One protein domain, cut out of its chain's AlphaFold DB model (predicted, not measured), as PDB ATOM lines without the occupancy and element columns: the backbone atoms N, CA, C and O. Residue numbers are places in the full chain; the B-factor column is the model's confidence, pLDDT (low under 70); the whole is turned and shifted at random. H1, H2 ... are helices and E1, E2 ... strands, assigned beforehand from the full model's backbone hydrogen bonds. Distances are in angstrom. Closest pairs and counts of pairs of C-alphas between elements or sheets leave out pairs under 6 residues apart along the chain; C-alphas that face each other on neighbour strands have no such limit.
ATOM      1  N   SER A 212      18.385 -12.955 -50.005       96.00
ATOM      2  CA  SER A 212      19.550 -12.520 -49.247       96.00
ATOM      3  C   SER A 212      19.143 -12.172 -47.825       96.00
ATOM      4  O   SER A 212      17.965 -11.972 -47.523       96.00
ATOM      5  N   ILE A 213      20.124 -12.108 -46.936       96.38
ATOM      6  CA  ILE A 213      19.914 -11.726 -45.549       96.38
ATOM      7  C   ILE A 213      20.997 -10.749 -45.123       96.38
ATOM      8  O   ILE A 213      22.151 -10.874 -45.526       96.38
ATOM      9  N   LYS A 214      20.604  -9.764 -44.320       97.44
ATOM     10  CA  LYS A 214      21.503  -8.854 -43.630       97.44
ATOM     11  C   LYS A 214      21.564  -9.221 -42.165       97.44
ATOM     12  O   LYS A 214      20.532  -9.351 -41.498       97.44
ATOM     13  N   LEU A 215      22.784  -9.449 -41.706       96.44
ATOM     14  CA  LEU A 215      23.090  -9.883 -40.357       96.44
ATOM     15  C   LEU A 215      22.976  -8.705 -39.377       96.44
ATOM     16  O   LEU A 215      23.054  -7.539 -39.779       96.44
ATOM     17  N   PRO A 216      22.823  -8.985 -38.075       94.50
ATOM     18  CA  PRO A 216      22.871  -7.942 -37.062       94.50
ATOM     19  C   PRO A 216      24.191  -7.164 -37.141       94.50
ATOM     20  O   PRO A 216      25.252  -7.760 -37.329       94.50
ATOM     21  N   GLY A 217      24.130  -5.839 -36.999       93.88
ATOM     22  CA  GLY A 217      25.283  -4.949 -37.171       93.88
ATOM     23  C   GLY A 217      25.619  -4.594 -38.625       93.88
ATOM     24  O   GLY A 217      26.473  -3.739 -38.857       93.88
ATOM     25  N   GLU A 218      24.953  -5.180 -39.622       95.56
ATOM     26  CA  GLU A 218      25.099  -4.742 -41.011       95.56
ATOM     27  C   GLU A 218      24.246  -3.512 -41.322       95.56
ATOM     28  O   GLU A 218      23.301  -3.171 -40.607       95.56
ATOM     29  N   LYS A 219      24.587  -2.822 -42.417       95.69
ATOM     30  CA  LYS A 219      23.844  -1.644 -42.859       95.69
ATOM     31  C   LYS A 219      22.656  -2.021 -43.735       95.69
ATOM     32  O   LYS A 219      22.822  -2.667 -44.770       95.69
ATOM     33  N   VAL A 220      21.489  -1.511 -43.367       95.50
ATOM     34  CA  VAL A 220      20.236  -1.579 -44.120       95.50
ATOM     35  C   VAL A 220      19.678  -0.165 -44.223       95.50
ATOM     36  O   VAL A 220      19.651   0.570 -43.240       95.50
ATOM     37  N   PHE A 221      19.343   0.270 -45.440       94.62
ATOM     38  CA  PHE A 221      18.928   1.655 -45.722       94.62
ATOM     39  C   PHE A 221      19.886   2.722 -45.146       94.62
ATOM     40  O   PHE A 221      19.478   3.780 -44.677       94.62
ATOM     41  N   GLY A 222      21.192   2.424 -45.148       93.50
ATOM     42  CA  GLY A 222      22.236   3.304 -44.611       93.50
ATOM     43  C   GLY A 222      22.392   3.284 -43.086       93.50
ATOM     44  O   GLY A 222      23.368   3.849 -42.589       93.50
ATOM     45  N   LYS A 223      21.512   2.599 -42.346       94.31
ATOM     46  CA  LYS A 223      21.544   2.505 -40.883       94.31
ATOM     47  C   LYS A 223      22.023   1.134 -40.413       94.31
ATOM     48  O   LYS A 223      21.812   0.137 -41.091       94.31
ATOM     49  N   MET A 224      22.701   1.084 -39.270       95.75
ATOM     50  CA  MET A 224      23.265  -0.155 -38.724       95.75
ATOM     51  C   MET A 224      22.215  -0.922 -37.918       95.75
ATOM     52  O   MET A 224      21.688  -0.373 -36.953       95.75
ATOM     53  N   LEU A 225      21.940  -2.172 -38.290       96.25
ATOM     54  CA  LEU A 225      20.944  -3.015 -37.627       96.25
ATOM     55  C   LEU A 225      21.313  -3.322 -36.171       96.25
ATOM     56  O   LEU A 225      22.464  -3.628 -35.853       96.25
ATOM     57  N   ASN A 226      20.302  -3.314 -35.307       95.12
ATOM     58  CA  ASN A 226      20.370  -3.765 -33.922       95.12
ATOM     59  C   ASN A 226      20.821  -5.235 -33.835       95.12
ATOM     60  O   ASN A 226      20.491  -6.057 -34.690       95.12
ATOM     61  N   GLU A 227      21.543  -5.581 -32.768       94.12
ATOM     62  CA  GLU A 227      22.147  -6.905 -32.553       94.12
ATOM     63  C   GLU A 227      21.148  -8.081 -32.515       94.12
ATOM     64  O   GLU A 227      21.546  -9.242 -32.681       94.12
ATOM     65  N   ASN A 228      19.860  -7.786 -32.312       92.88
ATOM     66  CA  ASN A 228      18.771  -8.757 -32.220       92.88
ATOM     67  C   ASN A 228      17.949  -8.887 -33.509       92.88
ATOM     68  O   ASN A 228      17.023  -9.704 -33.561       92.88
ATOM     69  N   ILE A 229      18.277  -8.112 -34.545       94.69
ATOM     70  CA  ILE A 229      17.465  -7.964 -35.753       94.69
ATOM     71  C   ILE A 229      18.280  -8.378 -36.973       94.69
ATOM     72  O   ILE A 229      19.423  -7.963 -37.147       94.69
ATOM     73  N   CYS A 230      17.665  -9.183 -37.830       96.94
ATOM     74  CA  CYS A 230      18.138  -9.432 -39.185       96.94
ATOM     75  C   CYS A 230      17.146  -8.810 -40.174       96.94
ATOM     76  O   CYS A 230      15.964  -8.647 -39.860       96.94
ATOM     77  N   PHE A 231      17.604  -8.518 -41.385       97.88
ATOM     78  CA  PHE A 231      16.727  -8.118 -42.484       97.88
ATOM     79  C   PHE A 231      16.797  -9.161 -43.593       97.88
ATOM     80  O   PHE A 231      17.877  -9.470 -44.087       97.88
ATOM     81  N   VAL A 232      15.659  -9.736 -43.956       96.88
ATOM     82  CA  VAL A 232      15.554 -10.789 -44.964       96.88
ATOM     83  C   VAL A 232      14.955 -10.188 -46.223       96.88
ATOM     84  O   VAL A 232      13.852  -9.652 -46.185       96.88
ATOM     85  N   GLN A 233      15.665 -10.306 -47.340       96.94
ATOM     86  CA  GLN A 233      15.123  -9.995 -48.654       96.94
ATOM     87  C   GLN A 233      14.424 -11.236 -49.208       96.94
ATOM     88  O   GLN A 233      15.058 -12.283 -49.372       96.94
ATOM     89  N   THR A 234      13.141 -11.112 -49.529       93.31
ATOM     90  CA  THR A 234      12.397 -12.096 -50.323       93.31
ATOM     91  C   THR A 234      12.212 -11.583 -51.754       93.31
ATOM     92  O   THR A 234      12.406 -10.386 -51.994       93.31
ATOM     93  N   PRO A 235      11.762 -12.429 -52.705       90.06
ATOM     94  CA  PRO A 235      11.471 -11.988 -54.072       90.06
ATOM     95  C   PRO A 235      10.391 -10.904 -54.174       90.06
ATOM     96  O   PRO A 235      10.217 -10.303 -55.230       90.06
ATOM     97  N   SER A 236       9.611 -10.703 -53.108       89.00
ATOM     98  CA  SER A 236       8.491  -9.760 -53.101       89.00
ATOM     99  C   SER A 236       8.712  -8.540 -52.224       89.00
ATOM    100  O   SER A 236       8.143  -7.499 -52.536       89.00
ATOM    101  N   ARG A 237       9.479  -8.671 -51.135       94.06
ATOM    102  CA  ARG A 237       9.713  -7.592 -50.173       94.06
ATOM    103  C   ARG A 237      10.857  -7.892 -49.211       94.06
ATOM    104  O   ARG A 237      11.215  -9.047 -48.983       94.06
ATOM    105  N   GLY A 238      11.353  -6.849 -48.569       95.81
ATOM    106  CA  GLY A 238      12.192  -6.911 -47.381       95.81
ATOM    107  C   GLY A 238      11.387  -7.056 -46.087       95.81
ATOM    108  O   GLY A 238      10.365  -6.391 -45.895       95.81
ATOM    109  N   VAL A 239      11.845  -7.909 -45.170       96.44
ATOM    110  CA  VAL A 239      11.236  -8.094 -43.843       96.44
ATOM    111  C   VAL A 239      12.261  -8.024 -42.719       96.44
ATOM    112  O   VAL A 239      13.361  -8.566 -42.815       96.44
ATOM    113  N   PHE A 240      11.879  -7.384 -41.617       97.06
ATOM    114  CA  PHE A 240      12.662  -7.373 -40.384       97.06
ATOM    115  C   PHE A 240      12.281  -8.583 -39.541       97.06
ATOM    116  O   PHE A 240      11.095  -8.820 -39.293       97.06
ATOM    117  N   VAL A 241      13.280  -9.335 -39.085       95.19
ATOM    118  CA  VAL A 241      13.071 -10.569 -38.325       95.19
ATOM    119  C   VAL A 241      13.926 -10.613 -37.069       95.19
ATOM    120  O   VAL A 241      15.045 -10.101 -37.035       95.19
ATOM    121  N   LEU A 242      13.427 -11.284 -36.034       88.56
ATOM    122  CA  LEU A 242      14.219 -11.573 -34.843       88.56
ATOM    123  C   LEU A 242      15.308 -12.595 -35.165       88.56
ATOM    124  O   LEU A 242      15.021 -13.711 -35.600       88.56
ATOM    125  N   LYS A 243      16.559 -12.266 -34.840       87.88
ATOM    126  CA  LYS A 243      17.728 -13.145 -35.008       87.88
ATOM    127  C   LYS A 243      17.524 -14.527 -34.386       87.88
ATOM    128  O   LYS A 243      17.953 -15.538 -34.944       87.88
ATOM    129  N   VAL A 244      16.912 -14.578 -33.201       80.44
ATOM    130  CA  VAL A 244      16.784 -15.809 -32.405       80.44
ATOM    131  C   VAL A 244      15.705 -16.734 -32.965       80.44
ATOM    132  O   VAL A 244      15.954 -17.927 -33.107       80.44
ATOM    133  N   THR A 245      14.536 -16.192 -33.308       77.06
ATOM    134  CA  THR A 245      13.345 -16.990 -33.647       77.06
ATOM    135  C   THR A 245      13.009 -17.002 -35.137       77.06
ATOM    136  O   THR A 245      12.235 -17.852 -35.566       77.06
ATOM    137  N   GLY A 246      13.559 -16.074 -35.924       82.88
ATOM    138  CA  GLY A 246      13.181 -15.839 -37.320       82.88
ATOM    139  C   GLY A 246      11.851 -15.103 -37.495       82.88
ATOM    140  O   GLY A 246      11.470 -14.821 -38.624       82.88
ATOM    141  N   GLN A 247      11.153 -14.778 -36.401       83.75
ATOM    142  CA  GLN A 247       9.829 -14.161 -36.434       83.75
ATOM    143  C   GLN A 247       9.864 -12.784 -37.097       83.75
ATOM    144  O   GLN A 247      10.679 -11.943 -36.720       83.75
ATOM    145  N   ILE A 248       8.923 -12.545 -38.012       88.75
ATOM    146  CA  ILE A 248       8.709 -11.243 -38.644       88.75
ATOM    147  C   ILE A 248       8.196 -10.239 -37.607       88.75
ATOM    148  O   ILE A 248       7.204 -10.486 -36.917       88.75
ATOM    149  N   ILE A 249       8.864  -9.092 -37.536       92.31
ATOM    150  CA  ILE A 249       8.537  -7.972 -36.642       92.31
ATOM    151  C   ILE A 249       8.254  -6.672 -37.398       92.31
ATOM    152  O   ILE A 249       7.836  -5.690 -36.787       92.31
ATOM    153  N   GLY A 250       8.461  -6.665 -38.714       93.38
ATOM    154  CA  GLY A 250       8.257  -5.512 -39.582       93.38
ATOM    155  C   GLY A 250       8.520  -5.839 -41.046       93.38
ATOM    156  O   GLY A 250       8.960  -6.944 -41.376       93.38
ATOM    157  N   ASN A 251       8.285  -4.868 -41.919       95.69
ATOM    158  CA  ASN A 251       8.614  -4.949 -43.341       95.69
ATOM    159  C   ASN A 251       9.294  -3.655 -43.813       95.69
ATOM    160  O   ASN A 251       9.399  -2.704 -43.045       95.69
ATOM    161  N   GLU A 252       9.830  -3.643 -45.030       95.25
ATOM    162  CA  GLU A 252      10.563  -2.482 -45.552       95.25
ATOM    163  C   GLU A 252       9.699  -1.231 -45.771       95.25
ATOM    164  O   GLU A 252      10.219  -0.125 -45.635       95.25
ATOM    165  N   ASP A 253       8.403  -1.400 -46.049       93.88
ATOM    166  CA  ASP A 253       7.467  -0.306 -46.327       93.88
ATOM    167  C   ASP A 253       6.930   0.340 -45.039       93.88
ATOM    168  O   ASP A 253       6.802   1.559 -44.951       93.88
ATOM    169  N   ASP A 254       6.620  -0.487 -44.035       94.38
ATOM    170  CA  ASP A 254       5.994  -0.091 -42.767       94.38
ATOM    171  C   ASP A 254       6.995   0.029 -41.609       94.38
ATOM    172  O   ASP A 254       6.636   0.492 -40.522       94.38
ATOM    173  N   GLY A 255       8.244  -0.387 -41.822       95.38
ATOM    174  CA  GLY A 255       9.265  -0.477 -40.787       95.38
ATOM    175  C   GLY A 255       8.958  -1.553 -39.745       95.38
ATOM    176  O   GLY A 255       8.125  -2.450 -39.924       95.38
ATOM    177  N   ILE A 256       9.672  -1.486 -38.623       92.75
ATOM    178  CA  ILE A 256       9.452  -2.366 -37.472       92.75
ATOM    179  C   ILE A 256       8.188  -1.944 -36.728       92.75
ATOM    180  O   ILE A 256       7.955  -0.763 -36.500       92.75
ATOM    181  N   ASN A 257       7.367  -2.902 -36.295       89.31
ATOM    182  CA  ASN A 257       6.194  -2.605 -35.479       89.31
ATOM    183  C   ASN A 257       6.592  -1.841 -34.202       89.31
ATOM    184  O   ASN A 257       7.545  -2.218 -33.518       89.31
ATOM    185  N   PHE A 258       5.824  -0.811 -33.846       81.62
ATOM    186  CA  PHE A 258       6.104   0.058 -32.699       81.62
ATOM    187  C   PHE A 258       6.351  -0.700 -31.380       81.62
ATOM    188  O   PHE A 258       7.245  -0.344 -30.616       81.62
ATOM    189  N   MET A 259       5.618  -1.788 -31.123       80.19
ATOM    190  CA  MET A 259       5.826  -2.607 -29.924       80.19
ATOM    191  C   MET A 259       7.228  -3.231 -29.901       80.19
ATOM    192  O   MET A 259       7.900  -3.209 -28.872       80.19
ATOM    193  N   TRP A 260       7.699  -3.739 -31.041       86.81
ATOM    194  CA  TRP A 260       9.039  -4.312 -31.164       86.81
ATOM    195  C   TRP A 260      10.133  -3.250 -31.098       86.81
ATOM    196  O   TRP A 260      11.169  -3.505 -30.490       86.81
ATOM    197  N   GLN A 261       9.892  -2.050 -31.634       86.50
ATOM    198  CA  GLN A 261      10.802  -0.912 -31.461       86.50
ATOM    199  C   GLN A 261      11.041  -0.613 -29.974       86.50
ATOM    200  O   GLN A 261      12.188  -0.504 -29.543       86.50
ATOM    201  N   MET A 262       9.966  -0.577 -29.177       77.75
ATOM    202  CA  MET A 262      10.030  -0.341 -27.730       77.75
ATOM    203  C   MET A 262      10.740  -1.467 -26.971       77.75
ATOM    204  O   MET A 262      11.563  -1.189 -26.102       77.75
ATOM    205  N   ILE A 263      10.442  -2.728 -27.300       79.94
ATOM    206  CA  ILE A 263      11.048  -3.899 -26.644       79.94
ATOM    207  C   ILE A 263      12.547  -3.994 -26.953       79.94
ATOM    208  O   ILE A 263      13.343  -4.276 -26.062       79.94
ATOM    209  N   LEU A 264      12.932  -3.771 -28.212       83.81
ATOM    210  CA  LEU A 264      14.310  -3.945 -28.679       83.81
ATOM    211  C   LEU A 264      15.165  -2.681 -28.519       83.81
ATOM    212  O   LEU A 264      16.380  -2.747 -28.706       83.81
ATOM    213  N   GLY A 265      14.547  -1.536 -28.211       86.38
ATOM    214  CA  GLY A 265      15.226  -0.242 -28.171       86.38
ATOM    215  C   GLY A 265      15.821   0.135 -29.529       86.38
ATOM    216  O   GLY A 265      16.982   0.537 -29.608       86.38
ATOM    217  N   CYS A 266      15.057  -0.055 -30.603       91.25
ATOM    218  CA  CYS A 266      15.507   0.196 -31.972       91.25
ATOM    219  C   CYS A 266      14.594   1.183 -32.702       91.25
ATOM    220  O   CYS A 266      13.442   1.379 -32.315       91.25
ATOM    221  N   GLY A 267      15.133   1.817 -33.742       92.88
ATOM    222  CA  GLY A 267      14.396   2.745 -34.589       92.88
ATOM    223  C   GLY A 267      13.509   2.048 -35.620       92.88
ATOM    224  O   GLY A 267      13.376   0.822 -35.658       92.88
ATOM    225  N   TYR A 268      12.917   2.857 -36.496       94.69
ATOM    226  CA  TYR A 268      11.958   2.410 -37.508       94.69
ATOM    227  C   TYR A 268      12.531   1.364 -38.477       94.69
ATOM    228  O   TYR A 268      11.827   0.427 -38.847       94.69
ATOM    229  N   TYR A 269      13.811   1.478 -38.843       96.00
ATOM    230  CA  TYR A 269      14.510   0.529 -39.715       96.00
ATOM    231  C   TYR A 269      15.371  -0.464 -38.918       96.00
ATOM    232  O   TYR A 269      16.306  -1.059 -39.454       96.00
ATOM    233  N   GLY A 270      15.074  -0.643 -37.627       93.62
ATOM    234  CA  GLY A 270      15.798  -1.552 -36.746       93.62
ATOM    235  C   GLY A 270      17.184  -1.074 -36.351       93.62
ATOM    236  O   GLY A 270      17.979  -1.876 -35.868       93.62
ATOM    237  N   GLU A 271      17.497   0.204 -36.541       95.19
ATOM    238  CA  GLU A 271      18.768   0.774 -36.135       95.19
ATOM    239  C   GLU A 271      18.895   0.914 -34.618       95.19
ATOM    240  O   GLU A 271      17.906   1.110 -33.909       95.19
ATOM    241  N   VAL A 272      20.123   0.844 -34.108       88.44
ATOM    242  CA  VAL A 272      20.390   1.185 -32.707       88.44
ATOM    243  C   VAL A 272      20.178   2.685 -32.522       88.44
ATOM    244  O   VAL A 272      20.845   3.489 -33.173       88.44
ATOM    245  N   ILE A 273      19.276   3.063 -31.617       82.94
ATOM    246  CA  ILE A 273      19.098   4.461 -31.222       82.94
ATOM    247  C   ILE A 273      20.245   4.793 -30.266       82.94
ATOM    248  O   ILE A 273      20.181   4.508 -29.074       82.94
ATOM    249  N   THR A 274      21.343   5.328 -30.798       72.81
ATOM    250  CA  THR A 274      22.408   5.887 -29.963       72.81
ATOM    251  C   THR A 274      21.950   7.244 -29.447       72.81
ATOM    252  O   THR A 274      21.596   8.111 -30.244       72.81
ATOM    253  N   ASP A 275      22.011   7.439 -28.131       62.34
ATOM    254  CA  ASP A 275      21.567   8.631 -27.384       62.34
ATOM    255  C   ASP A 275      22.202   9.976 -27.825       62.34
ATOM    256  O   ASP A 275      21.980  11.019 -27.214       62.34
ATOM    257  N   THR A 276      23.018   9.974 -28.877       53.31
ATOM    258  CA  THR A 276      23.784  11.111 -29.386       53.31
ATOM    259  C   THR A 276      23.040  11.970 -30.407       53.31
ATOM    260  O   THR A 276      23.413  13.126 -30.595       53.31
ATOM    261  N   GLU A 277      21.988  11.468 -31.056       49.72
ATOM    262  CA  GLU A 277      21.233  12.235 -32.054       49.72
ATOM    263  C   GLU A 277      19.872  12.649 -31.511       49.72
ATOM    264  O   GLU A 277      18.909  11.924 -31.690       49.72
ATOM    265  N   ASN A 278      19.828  13.809 -30.841       42.78
ATOM    266  CA  ASN A 278      18.734  14.797 -30.740       42.78
ATOM    267  C   ASN A 278      17.250  14.374 -30.661       42.78
ATOM    268  O   ASN A 278      16.394  15.259 -30.611       42.78
ATOM    269  N   ASP A 279      16.905  13.102 -30.509       51.09
ATOM    270  CA  ASP A 279      15.551  12.638 -30.262       51.09
ATOM    271  C   ASP A 279      15.271  12.680 -28.763       51.09
ATOM    272  O   ASP A 279      14.867  11.720 -28.103       51.09
ATOM    273  N   LYS A 280      15.434  13.889 -28.215       46.88
ATOM    274  CA  LYS A 280      14.824  14.259 -26.941       46.88
ATOM    275  C   LYS A 280      13.318  13.988 -26.975       46.88
ATOM    276  O   LYS A 280      12.750  13.813 -25.915       46.88
ATOM    277  N   SER A 281      12.682  13.882 -28.148       50.16
ATOM    278  CA  SER A 281      11.292  13.431 -28.274       50.16
ATOM    279  C   SER A 281      11.116  11.974 -27.813       50.16
ATOM    280  O   SER A 281      10.283  11.700 -26.952       50.16
ATOM    281  N   PHE A 282      11.961  11.051 -28.280       47.12
ATOM    282  CA  PHE A 282      11.878   9.624 -27.955       47.12
ATOM    283  C   PHE A 282      12.364   9.340 -26.527       47.12
ATOM    284  O   PHE A 282      11.743   8.576 -25.787       47.12
ATOM    285  N   GLN A 283      13.429  10.022 -26.087       44.94
ATOM    286  CA  GLN A 283      13.918   9.916 -24.711       44.94
ATOM    287  C   GLN A 283      13.027  10.619 -23.681       44.94
ATOM    288  O   GLN A 283      12.830  10.058 -22.606       44.94
ATOM    289  N   ASN A 284      12.440  11.788 -23.976       41.66
ATOM    290  CA  ASN A 284      11.451  12.400 -23.077       41.66
ATOM    291  C   ASN A 284      10.179  11.554 -23.026       41.66
ATOM    292  O   ASN A 284       9.644  11.366 -21.943       41.66
ATOM    293  N   THR A 285       9.767  10.908 -24.123       47.72
ATOM    294  CA  THR A 285       8.683   9.909 -24.066       47.72
ATOM    295  C   THR A 285       9.065   8.708 -23.185       47.72
ATOM    296  O   THR A 285       8.211   8.144 -22.513       47.72
TER     297      THR A 285
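This is residues 212 to 285 of the 296 residues of an uncharacterized protein of Gigaspora rosea (UniProt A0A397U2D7). A small twisted sheet of four antiparallel strands makes one side of the body, with loops, among them residues 219 to 225 and 266 to 271, packed over one of its faces. The short helix H1 sits beyond E4 and only grazes the sheet, and a tail sticks out with residues 276 to 281 standing free and the small helix H2 at its end. The printed part has 74 residues, with four named strands followed by two named helices, in the order E1 E2 E3 E4 H1 H2; the sheet's order is E1 - E2 - E3 - E4. The class is mixed, helices and strands, though under half of the residues, 30 of 74, are in named elements. The whole is compact by its radius of gyration of the C-alphas, 12.0 A, yet elongated in outline, 39 by 23 by 22 A.

E1, residues 212 to 214, begins with C-alpha 212 at (19.550, -12.520, -49.247) and is 7.0 A long. E2, residues 229 to 233, measures 13.3 A, and E3, residues 238 to 242, measures 13.5 A. E4, residues 248 to 251, is 7.9 A long. H1, residues 258 to 264, runs 10.0 A from C-alpha 258 at (6.104, 0.058, -32.699). H2, residues 280 to 285, is 8.1 A long and ends with C-alpha 285 at (8.683, 9.909, -24.066).

The four strands form a meander, each strand the antiparallel neighbour of the one before, and their lines turn by 79 degrees from edge to edge. The hairpin E1 and E2 has N 214 and O 231 within hydrogen-bond range at 2.8 A. The hairpin E2 and E3 has N 232 and O 239 at 2.8 A. In the hairpin E3 and E4, N 240 and O 250 are 3.0 A apart. E1 and E4 are the edge strands. Residues 250 to 251 of E4 also pair with residues 255 to 256, antiparallel. H1 only grazes the sheet with its residues 258 to 264; its closest C-alphas to E4 are those of Trp 260 and Ile 249, 6.6 A apart. H2 is not on the sheet, and H1 and H2 are apart. In both helices every O i to N i+4 pair is within hydrogen-bond range.

The two C-alphas farthest apart are those of Pro 235 and Asn 284, 39.4 A. The printed part has no cut. The links from E1 to E2, 14 residues, and from H1 to H2, 15 residues, are long. The mean pLDDT of the printed part is 85.0, and residues 275 to 285 are under 70.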